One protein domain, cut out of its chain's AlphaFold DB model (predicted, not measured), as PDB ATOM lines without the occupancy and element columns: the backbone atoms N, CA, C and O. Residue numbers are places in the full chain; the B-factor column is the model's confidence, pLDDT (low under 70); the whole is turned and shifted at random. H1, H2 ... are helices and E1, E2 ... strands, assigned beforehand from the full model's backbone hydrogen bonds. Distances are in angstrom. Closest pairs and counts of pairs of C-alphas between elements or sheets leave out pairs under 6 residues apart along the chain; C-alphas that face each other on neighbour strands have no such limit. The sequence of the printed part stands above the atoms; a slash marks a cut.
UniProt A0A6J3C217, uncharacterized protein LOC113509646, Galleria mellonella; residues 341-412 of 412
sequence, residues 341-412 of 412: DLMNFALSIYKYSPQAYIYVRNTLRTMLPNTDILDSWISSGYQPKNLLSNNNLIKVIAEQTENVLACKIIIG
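What this domain is: This is residues 341 to 412 of the 412 residues of the protein "uncharacterized protein LOC113509646" of Galleria mellonella (UniProt A0A6J3C217). The model shows two separate parts: a small, loose head of three short helices, H1, H2 and H3, and a long two-stranded hairpin, E1 and E2, joined by a stretch with no named element, residues 380 to 393. The hairpin's tip, residues 400 to 405, sticks out free. The printed part has 72 residues, in the order H1 H2 H3 E1 E2; the sheet is E1 - E2, antiparallel, and the class is mixed, helices and strands. The whole is only just loose, close to extended, with a radius of gyration of the C-alphas of 16.4 A, and its elongated outline spans 48 by 26 by 20 A.

Where its parts are: H1, residues 341 to 352, begins at C-alpha 341 (36.030, 4.076, 1.438) and is 16.7 A long. H2 holds residues 354 to 363, 14.4 A, and H3 residues 371 to 379, 12.3 A. E1, residues 394 to 401, is 22.0 A long. E2, residues 404 to 411, is 22.4 A long and ends at C-alpha 411 (28.589, -22.652, 12.135).

How they stand to each other: H1 touches H2 with residues 346 to 350 alone, at a steep tilt of 50 degrees, opposite ways; the closest C-alphas, of Tyr 350 and Tyr 357, are 5.4 A apart. With the same residues H1 only just touches H3, with 3 pairs of C-alphas within 8 A, about perpendicular at 87 degrees; the closest C-alphas are those of Leu 347 and Leu 374, 6.6 A. H2 and H3 are only just apart, closest 8.2 A. In H1, H2 and H3 every O i to N i+4 pair is within hydrogen-bond range. E1 and E2 form a hairpin, antiparallel at 163 degrees; N 397 and O 408 are 2.9 A apart and N 408 and O 397 2.8 A, within hydrogen-bond range. H1 and H2 are apart from both strands.

The domain as a whole: The C-alphas farthest apart are those of Asp 341 and Asn 403, 49.4 A. The printed part has no cut and ends at the chain's last residue, 412. The link from H3 to E1, 14 residues, is long. The mean pLDDT of the printed part is 72.5; residues 365 to 367, 383 and 385 to 412 are under 70.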
ATOM      1  N   ASP A 341      35.121   5.144   1.014       80.12
ATOM      2  CA  ASP A 341      36.030   4.076   1.438       80.12
ATOM      3  C   ASP A 341      36.416   4.186   2.915       80.12
ATOM      4  O   ASP A 341      36.429   3.178   3.626       80.12
ATOM      5  N   LEU A 342      36.660   5.405   3.408       83.31
ATOM      6  CA  LEU A 342      36.922   5.659   4.826       83.31
ATOM      7  C   LEU A 342      35.694   5.305   5.670       83.31
ATOM      8  O   LEU A 342      35.821   4.662   6.714       83.31
ATOM      9  N   MET A 343      34.507   5.683   5.191       80.81
ATOM     10  CA  MET A 343      33.239   5.341   5.829       80.81
ATOM     11  C   MET A 343      33.031   3.820   5.870       80.81
ATOM     12  O   MET A 343      32.739   3.270   6.933       80.81
ATOM     13  N   ASN A 344      33.254   3.119   4.751       85.12
ATOM     14  CA  ASN A 344      33.161   1.657   4.688       85.12
ATOM     15  C   ASN A 344      34.153   0.973   5.638       85.12
ATOM     16  O   ASN A 344      33.775   0.034   6.339       85.12
ATOM     17  N   PHE A 345      35.403   1.433   5.683       85.56
ATOM     18  CA  PHE A 345      36.436   0.887   6.562       85.56
ATOM     19  C   PHE A 345      36.092   1.085   8.045       85.56
ATOM     20  O   PHE A 345      36.094   0.121   8.816       85.56
ATOM     21  N   ALA A 346      35.729   2.310   8.434       87.19
ATOM     22  CA  ALA A 346      35.399   2.643   9.815       87.19
ATOM     23  C   ALA A 346      34.162   1.874  10.310       87.19
ATOM     24  O   ALA A 346      34.206   1.265  11.381       87.19
ATOM     25  N   LEU A 347      33.097   1.816   9.500       85.50
ATOM     26  CA  LEU A 347      31.884   1.059   9.824       85.50
ATOM     27  C   LEU A 347      32.125  -0.453   9.871       85.50
ATOM     28  O   LEU A 347      31.515  -1.134  10.694       85.50
ATOM     29  N   SER A 348      33.016  -0.985   9.030       85.56
ATOM     30  CA  SER A 348      33.356  -2.412   9.053       85.56
ATOM     31  C   SER A 348      33.978  -2.794  10.394       85.56
ATOM     32  O   SER A 348      33.470  -3.679  11.077       85.56
ATOM     33  N   ILE A 349      35.033  -2.090  10.817       86.38
ATOM     34  CA  ILE A 349      35.722  -2.395  12.081       86.38
ATOM     35  C   ILE A 349      34.795  -2.165  13.274       86.38
ATOM     36  O   ILE A 349      34.729  -3.015  14.162       86.38
ATOM     37  N   TYR A 350      34.041  -1.062  13.277       86.56
ATOM     38  CA  TYR A 350      33.105  -0.747  14.355       86.56
ATOM     39  C   TYR A 350      32.011  -1.813  14.515       86.56
ATOM     40  O   TYR A 350      31.691  -2.193  15.640       86.56
ATOM     41  N   LYS A 351      31.502  -2.370  13.406       83.06
ATOM     42  CA  LYS A 351      30.497  -3.445  13.425       83.06
ATOM     43  C   LYS A 351      31.050  -4.787  13.914       83.06
ATOM     44  O   LYS A 351      30.311  -5.537  14.546       83.06
ATOM     45  N   TYR A 352      32.322  -5.097  13.645       82.94
ATOM     46  CA  TYR A 352      32.970  -6.306  14.173       82.94
ATOM     47  C   TYR A 352      33.339  -6.171  15.655       82.94
ATOM     48  O   TYR A 352      33.120  -7.099  16.432       82.94
ATOM     49  N   SER A 353      33.922  -5.038  16.058       85.50
ATOM     50  CA  SER A 353      34.268  -4.760  17.453       85.50
ATOM     51  C   SER A 353      34.468  -3.254  17.691       85.50
ATOM     52  O   SER A 353      35.480  -2.688  17.262       85.50
ATOM     53  N   PRO A 354      33.578  -2.602  18.463       84.44
ATOM     54  CA  PRO A 354      33.732  -1.195  18.844       84.44
ATOM     55  C   PRO A 354      35.025  -0.921  19.624       84.44
ATOM     56  O   PRO A 354      35.661   0.117  19.449       84.44
ATOM     57  N   GLN A 355      35.471  -1.883  20.439       83.25
ATOM     58  CA  GLN A 355      36.702  -1.753  21.219       83.25
ATOM     59  C   GLN A 355      37.955  -1.799  20.331       83.25
ATOM     60  O   GLN A 355      38.902  -1.045  20.560       83.25
ATOM     61  N   ALA A 356      37.949  -2.640  19.290       85.44
ATOM     62  CA  ALA A 356      39.024  -2.670  18.299       85.44
ATOM     63  C   ALA A 356      39.083  -1.358  17.507       85.44
ATOM     64  O   ALA A 356      40.170  -0.840  17.255       85.44
ATOM     65  N   TYR A 357      37.925  -0.775  17.180       87.38
ATOM     66  CA  TYR A 357      37.857   0.527  16.520       87.38
ATOM     67  C   TYR A 357      38.494   1.640  17.363       87.38
ATOM     68  O   TYR A 357      39.326   2.391  16.857       87.38
ATOM     69  N   ILE A 358      38.169   1.718  18.659       84.38
ATOM     70  CA  ILE A 358      38.759   2.709  19.578       84.38
ATOM     71  C   ILE A 358      40.277   2.528  19.676       84.38
ATOM     72  O   ILE A 358      41.020   3.511  19.638       84.38
ATOM     73  N   TYR A 359      40.753   1.283  19.754       86.31
ATOM     74  CA  TYR A 359      42.185   0.993  19.764       86.31
ATOM     75  C   TYR A 359      42.873   1.515  18.496       86.31
ATOM     76  O   TYR A 359      43.804   2.317  18.591       86.31
ATOM     77  N   VAL A 360      42.371   1.147  17.313       85.00
ATOM     78  CA  VAL A 360      42.923   1.596  16.023       85.00
ATOM     79  C   VAL A 360      42.877   3.121  15.916       85.00
ATOM     80  O   VAL A 360      43.857   3.760  15.536       85.00
ATOM     81  N   ARG A 361      41.780   3.741  16.338       83.81
ATOM     82  CA  ARG A 361      41.627   5.194  16.341       83.81
ATOM     83  C   ARG A 361      42.654   5.909  17.220       83.81
ATOM     84  O   ARG A 361      43.209   6.922  16.795       83.81
ATOM     85  N   ASN A 362      42.931   5.372  18.405       80.69
ATOM     86  CA  ASN A 362      43.947   5.913  19.306       80.69
ATOM     87  C   ASN A 362      45.360   5.723  18.739       80.69
ATOM     88  O   ASN A 362      46.195   6.616  18.874       80.69
ATOM     89  N   THR A 363      45.623   4.606  18.046       78.38
ATOM     90  CA  THR A 363      46.912   4.394  17.360       78.38
ATOM     91  C   THR A 363      47.116   5.348  16.183       78.38
ATOM     92  O   THR A 363      48.230   5.817  15.965       78.38
ATOM     93  N   LEU A 364      46.040   5.695  15.473       77.44
ATOM     94  CA  LEU A 364      46.067   6.569  14.298       77.44
ATOM     95  C   LEU A 364      45.811   8.052  14.630       77.44
ATOM     96  O   LEU A 364      45.547   8.834  13.718       77.44
ATOM     97  N   ARG A 365      45.869   8.433  15.918       66.06
ATOM     98  CA  ARG A 365      45.895   9.818  16.434       66.06
ATOM     99  C   ARG A 365      45.046  10.816  15.625       66.06
ATOM    100  O   ARG A 365      45.572  11.824  15.175       66.06
ATOM    101  N   THR A 366      43.738  10.551  15.492       63.78
ATOM    102  CA  THR A 366      42.683  11.406  14.869       63.78
ATOM    103  C   THR A 366      42.357  11.224  13.378       63.78
ATOM    104  O   THR A 366      41.434  11.868  12.886       63.78
ATOM    105  N   MET A 367      42.963  10.260  12.679       66.06
ATOM    106  CA  MET A 367      42.591   9.942  11.282       66.06
ATOM    107  C   MET A 367      41.207   9.281  11.109       66.06
ATOM    108  O   MET A 367      40.705   9.187   9.991       66.06
ATOM    109  N   LEU A 368      40.596   8.791  12.196       79.81
ATOM    110  CA  LEU A 368      39.321   8.067  12.167       79.81
ATOM    111  C   LEU A 368      38.187   8.821  12.900       79.81
ATOM    112  O   LEU A 368      38.443   9.413  13.960       79.81
ATOM    113  N   PRO A 369      36.937   8.770  12.385       82.88
ATOM    114  CA  PRO A 369      35.766   9.448  12.959       82.88
ATOM    115  C   PRO A 369      35.469   9.123  14.434       82.88
ATOM    116  O   PRO A 369      35.810   8.050  14.936       82.88
ATOM    117  N   ASN A 370      34.781  10.034  15.131       82.62
ATOM    118  CA  ASN A 370      34.191   9.750  16.446       82.62
ATOM    119  C   ASN A 370      33.148   8.632  16.365       82.62
ATOM    120  O   ASN A 370      32.486   8.478  15.342       82.62
ATOM    121  N   THR A 371      32.981   7.889  17.460       82.94
ATOM    122  CA  THR A 371      31.926   6.871  17.600       82.94
ATOM    123  C   THR A 371      30.543   7.470  17.347       82.94
ATOM    124  O   THR A 371      29.763   6.886  16.610       82.94
ATOM    125  N   ASP A 372      30.306   8.702  17.796       81.12
ATOM    126  CA  ASP A 372      29.032   9.409  17.595       81.12
ATOM    127  C   ASP A 372      28.720   9.661  16.108       81.12
ATOM    128  O   ASP A 372      27.566   9.650  15.677       81.12
ATOM    129  N   ILE A 373      29.762   9.870  15.293       83.19
ATOM    130  CA  ILE A 373      29.624  10.048  13.843       83.19
ATOM    131  C   ILE A 373      29.248   8.708  13.196       83.19
ATOM    132  O   ILE A 373      28.392   8.673  12.313       83.19
ATOM    133  N   LEU A 374      29.837   7.604  13.664       83.81
ATOM    134  CA  LEU A 374      29.492   6.263  13.189       83.81
ATOM    135  C   LEU A 374      28.051   5.892  13.545       83.81
ATOM    136  O   LEU A 374      27.338   5.355  12.698       83.81
ATOM    137  N   ASP A 375      27.599   6.225  14.753       82.94
ATOM    138  CA  ASP A 375      26.225   5.966  15.192       82.94
ATOM    139  C   ASP A 375      25.210   6.780  14.372       82.94
ATOM    140  O   ASP A 375      24.153   6.263  13.994       82.94
ATOM    141  N   SER A 376      25.555   8.018  14.003       84.88
ATOM    142  CA  SER A 376      24.771   8.831  13.064       84.88
ATOM    143  C   SER A 376      24.684   8.196  11.668       84.88
ATOM    144  O   SER A 376      23.605   8.150  11.068       84.88
ATOM    145  N   TRP A 377      25.778   7.626  11.152       85.19
ATOM    146  CA  TRP A 377      25.777   6.928   9.859       85.19
ATOM    147  C   TRP A 377      24.959   5.638   9.878       85.19
ATOM    148  O   TRP A 377      24.207   5.375   8.938       85.19
ATOM    149  N   ILE A 378      25.054   4.862  10.960       82.81
ATOM    150  CA  ILE A 378      24.245   3.653  11.157       82.81
ATOM    151  C   ILE A 378      22.761   4.023  11.225       82.81
ATOM    152  O   ILE A 378      21.938   3.386  10.567       82.81
ATOM    153  N   SER A 379      22.431   5.092  11.954       84.69
ATOM    154  CA  SER A 379      21.064   5.620  12.057       84.69
ATOM    155  C   SER A 379      20.535   6.140  10.718       84.69
ATOM    156  O   SER A 379      19.346   6.031  10.436       84.69
ATOM    157  N   SER A 380      21.425   6.650   9.864       81.69
ATOM    158  CA  SER A 380      21.111   7.102   8.503       81.69
ATOM    159  C   SER A 380      21.002   5.952   7.488       81.69
ATOM    160  O   SER A 380      20.730   6.195   6.315       81.69
ATOM    161  N   GLY A 381      21.203   4.699   7.915       76.19
ATOM    162  CA  GLY A 381      21.031   3.507   7.081       76.19
ATOM    163  C   GLY A 381      22.264   3.086   6.276       76.19
ATOM    164  O   GLY A 381      22.156   2.191   5.438       76.19
ATOM    165  N   TYR A 382      23.441   3.669   6.525       75.00
ATOM    166  CA  TYR A 382      24.669   3.249   5.849       75.00
ATOM    167  C   TYR A 382      25.134   1.883   6.365       75.00
ATOM    168  O   TYR A 382      25.324   1.676   7.565       75.00
ATOM    169  N   GLN A 383      25.335   0.939   5.446       69.50
ATOM    170  CA  GLN A 383      25.896  -0.380   5.736       69.50
ATOM    171  C   GLN A 383      27.248  -0.532   5.034       69.50
ATOM    172  O   GLN A 383      27.375  -0.135   3.873       69.50
ATOM    173  N   PRO A 384      28.257  -1.123   5.698       70.19
ATOM    174  CA  PRO A 384      29.548  -1.330   5.070       70.19
ATOM    175  C   PRO A 384      29.426  -2.362   3.947       70.19
ATOM    176  O   PRO A 384      28.907  -3.463   4.144       70.19
ATOM    177  N   LYS A 385      29.947  -2.010   2.768       67.25
ATOM    178  CA  LYS A 385      29.893  -2.852   1.558       67.25
ATOM    179  C   LYS A 385      30.712  -4.152   1.673       67.25
ATOM    180  O   LYS A 385      30.471  -5.083   0.916       67.25
ATOM    181  N   ASN A 386      31.643  -4.223   2.631       61.28
ATOM    182  CA  ASN A 386      32.599  -5.324   2.815       61.28
ATOM    183  C   ASN A 386      32.247  -6.299   3.949       61.28
ATOM    184  O   ASN A 386      33.112  -7.053   4.397       61.28
ATOM    185  N   LEU A 387      30.999  -6.323   4.428       56.38
ATOM    186  CA  LEU A 387      30.568  -7.454   5.245       56.38
ATOM    187  C   LEU A 387      30.564  -8.689   4.354       56.38
ATOM    188  O   LEU A 387      29.645  -8.886   3.558       56.38
ATOM    189  N   LEU A 388      31.603  -9.510   4.514       53.38
ATOM    190  CA  LEU A 388      31.549 -10.933   4.218       53.38
ATOM    191  C   LEU A 388      30.149 -11.413   4.589       53.38
ATOM    192  O   LEU A 388      29.729 -11.262   5.741       53.38
ATOM    193  N   SER A 389      29.425 -11.899   3.582       51.50
ATOM    194  CA  SER A 389      28.103 -12.495   3.706       51.50
ATOM    195  C   SER A 389      28.033 -13.295   5.002       51.50
ATOM    196  O   SER A 389      28.985 -14.008   5.317       51.50
ATOM    197  N   ASN A 390      26.929 -13.162   5.739       52.56
ATOM    198  CA  ASN A 390      26.661 -13.713   7.078       52.56
ATOM    199  C   ASN A 390      26.867 -15.244   7.256       52.56
ATOM    200  O   ASN A 390      26.452 -15.802   8.264       52.56
ATOM    201  N   ASN A 391      27.514 -15.928   6.320       52.00
ATOM    202  CA  ASN A 391      27.700 -17.368   6.221       52.00
ATOM    203  C   ASN A 391      28.930 -17.880   6.992       52.00
ATOM    204  O   ASN A 391      29.377 -18.984   6.737       52.00
ATOM    205  N   ASN A 392      29.538 -17.069   7.866       57.88
ATOM    206  CA  ASN A 392      30.661 -17.489   8.715       57.88
ATOM    207  C   ASN A 392      30.580 -16.873  10.126       57.88
ATOM    208  O   ASN A 392      31.601 -16.590  10.754       57.88
ATOM    209  N   LEU A 393      29.374 -16.622  10.649       58.28
ATOM    210  CA  LEU A 393      29.229 -16.286  12.066       58.28
ATOM    211  C   LEU A 393      29.272 -17.570  12.893       58.28
ATOM    212  O   LEU A 393      28.308 -18.328  12.952       58.28
ATOM    213  N   ILE A 394      30.400 -17.789  13.563       58.66
ATOM    214  CA  ILE A 394      30.519 -18.816  14.591       58.66
ATOM    215  C   ILE A 394      29.739 -18.336  15.819       58.66
ATOM    216  O   ILE A 394      30.198 -17.461  16.557       58.66
ATOM    217  N   LYS A 395      28.550 -18.895  16.052       56.94
ATOM    218  CA  LYS A 395      27.778 -18.611  17.265       56.94
ATOM    219  C   LYS A 395      28.222 -19.586  18.351       56.94
ATOM    220  O   LYS A 395      27.894 -20.770  18.298       56.94
ATOM    221  N   VAL A 396      28.992 -19.089  19.317       57.91
ATOM    222  CA  VAL A 396      29.384 -19.858  20.504       57.91
ATOM    223  C   VAL A 396      28.339 -19.623  21.586       57.91
ATOM    224  O   VAL A 396      28.218 -18.517  22.108       57.91
ATOM    225  N   ILE A 397      27.558 -20.655  21.894       59.31
ATOM    226  CA  ILE A 397      26.610 -20.648  23.009       59.31
ATOM    227  C   ILE A 397      27.278 -21.415  24.143       59.31
ATOM    228  O   ILE A 397      27.555 -22.608  24.006       59.31
ATOM    229  N   ALA A 398      27.585 -20.718  25.232       63.62
ATOM    230  CA  ALA A 398      28.081 -21.333  26.451       63.62
ATOM    231  C   ALA A 398      26.905 -21.517  27.412       63.62
ATOM    232  O   ALA A 398      26.277 -20.539  27.814       63.62
ATOM    233  N   GLU A 399      26.609 -22.764  27.765       56.97
ATOM    234  CA  GLU A 399      25.706 -23.081  28.870       56.97
ATOM    235  C   GLU A 399      26.554 -23.516  30.065       56.97
ATOM    236  O   GLU A 399      27.372 -24.437  29.977       56.97
ATOM    237  N   GLN A 400      26.380 -22.811  31.181       56.09
ATOM    238  CA  GLN A 400      27.031 -23.124  32.442       56.09
ATOM    239  C   GLN A 400      25.998 -23.749  33.375       56.09
ATOM    240  O   GLN A 400      25.033 -23.101  33.775       56.09
ATOM    241  N   THR A 401      26.214 -25.014  33.718       60.97
ATOM    242  CA  THR A 401      25.535 -25.656  34.851       60.97
ATOM    243  C   THR A 401      26.524 -25.783  36.005       60.97
ATOM    244  O   THR A 401      27.731 -25.661  35.792       60.97
ATOM    245  N   GLU A 402      26.035 -26.023  37.224       63.50
ATOM    246  CA  GLU A 402      26.853 -26.012  38.453       63.50
ATOM    247  C   GLU A 402      28.081 -26.940  38.395       63.50
ATOM    248  O   GLU A 402      29.070 -26.669  39.069       63.50
ATOM    249  N   ASN A 403      28.067 -27.974  37.540       58.09
ATOM    250  CA  ASN A 403      29.142 -28.967  37.459       58.09
ATOM    251  C   ASN A 403      29.848 -29.077  36.095       58.09
ATOM    252  O   ASN A 403      30.871 -29.757  36.022       58.09
ATOM    253  N   VAL A 404      29.361 -28.445  35.015       56.31
ATOM    254  CA  VAL A 404      30.024 -28.499  33.693       56.31
ATOM    255  C   VAL A 404      29.787 -27.212  32.892       56.31
ATOM    256  O   VAL A 404      28.658 -26.729  32.780       56.31
ATOM    257  N   LEU A 405      30.863 -26.701  32.285       65.94
ATOM    258  CA  LEU A 405      30.840 -25.685  31.229       65.94
ATOM    259  C   LEU A 405      30.801 -26.381  29.866       65.94
ATOM    260  O   LEU A 405      31.759 -27.063  29.494       65.94
ATOM    261  N   ALA A 406      29.712 -26.205  29.121       60.28
ATOM    262  CA  ALA A 406      29.580 -26.732  27.768       60.28
ATOM    263  C   ALA A 406      29.552 -25.579  26.755       60.28
ATOM    264  O   ALA A 406      28.701 -24.695  26.828       60.28
ATOM    265  N   CYS A 407      30.473 -25.603  25.788       63.66
ATOM    266  CA  CYS A 407      30.515 -24.643  24.685       63.66
ATOM    267  C   CYS A 407      30.024 -25.313  23.405       63.66
ATOM    268  O   CYS A 407      30.668 -26.225  22.882       63.66
ATOM    269  N   LYS A 408      28.893 -24.842  22.878       61.53
ATOM    270  CA  LYS A 408      28.354 -25.295  21.599       61.53
ATOM    271  C   LYS A 408      28.720 -24.291  20.518       61.53
ATOM    272  O   LYS A 408      28.319 -23.132  20.573       61.53
ATOM    273  N   ILE A 409      29.495 -24.752  19.545       66.00
ATOM    274  CA  ILE A 409      29.935 -23.956  18.402       66.00
ATOM    275  C   ILE A 409      29.014 -24.294  17.232       66.00
ATOM    276  O   ILE A 409      29.019 -25.426  16.751       66.00
ATOM    277  N   ILE A 410      28.194 -23.334  16.807       57.34
ATOM    278  CA  ILE A 410      27.315 -23.482  15.642       57.34
ATOM    279  C   ILE A 410      27.895 -22.636  14.511       57.34
ATOM    280  O   ILE A 410      28.090 -21.432  14.672       57.34
ATOM    281  N   ILE A 411      28.181 -23.288  13.388       58.41
ATOM    282  CA  ILE A 411      28.589 -22.652  12.135       58.41
ATOM    283  C   ILE A 411      27.317 -22.559  11.285       58.41
ATOM    284  O   ILE A 411      26.670 -23.586  11.070       58.41
ATOM    285  N   GLY A 412      26.914 -21.338  10.927       50.78
ATOM    286  CA  GLY A 412      25.731 -21.058  10.102       50.78
ATOM    287  C   GLY A 412      26.026 -21.124   8.617       50.78
ATOM    288  O   GLY A 412      27.088 -20.589   8.234       50.78
TER     289      GLY A 412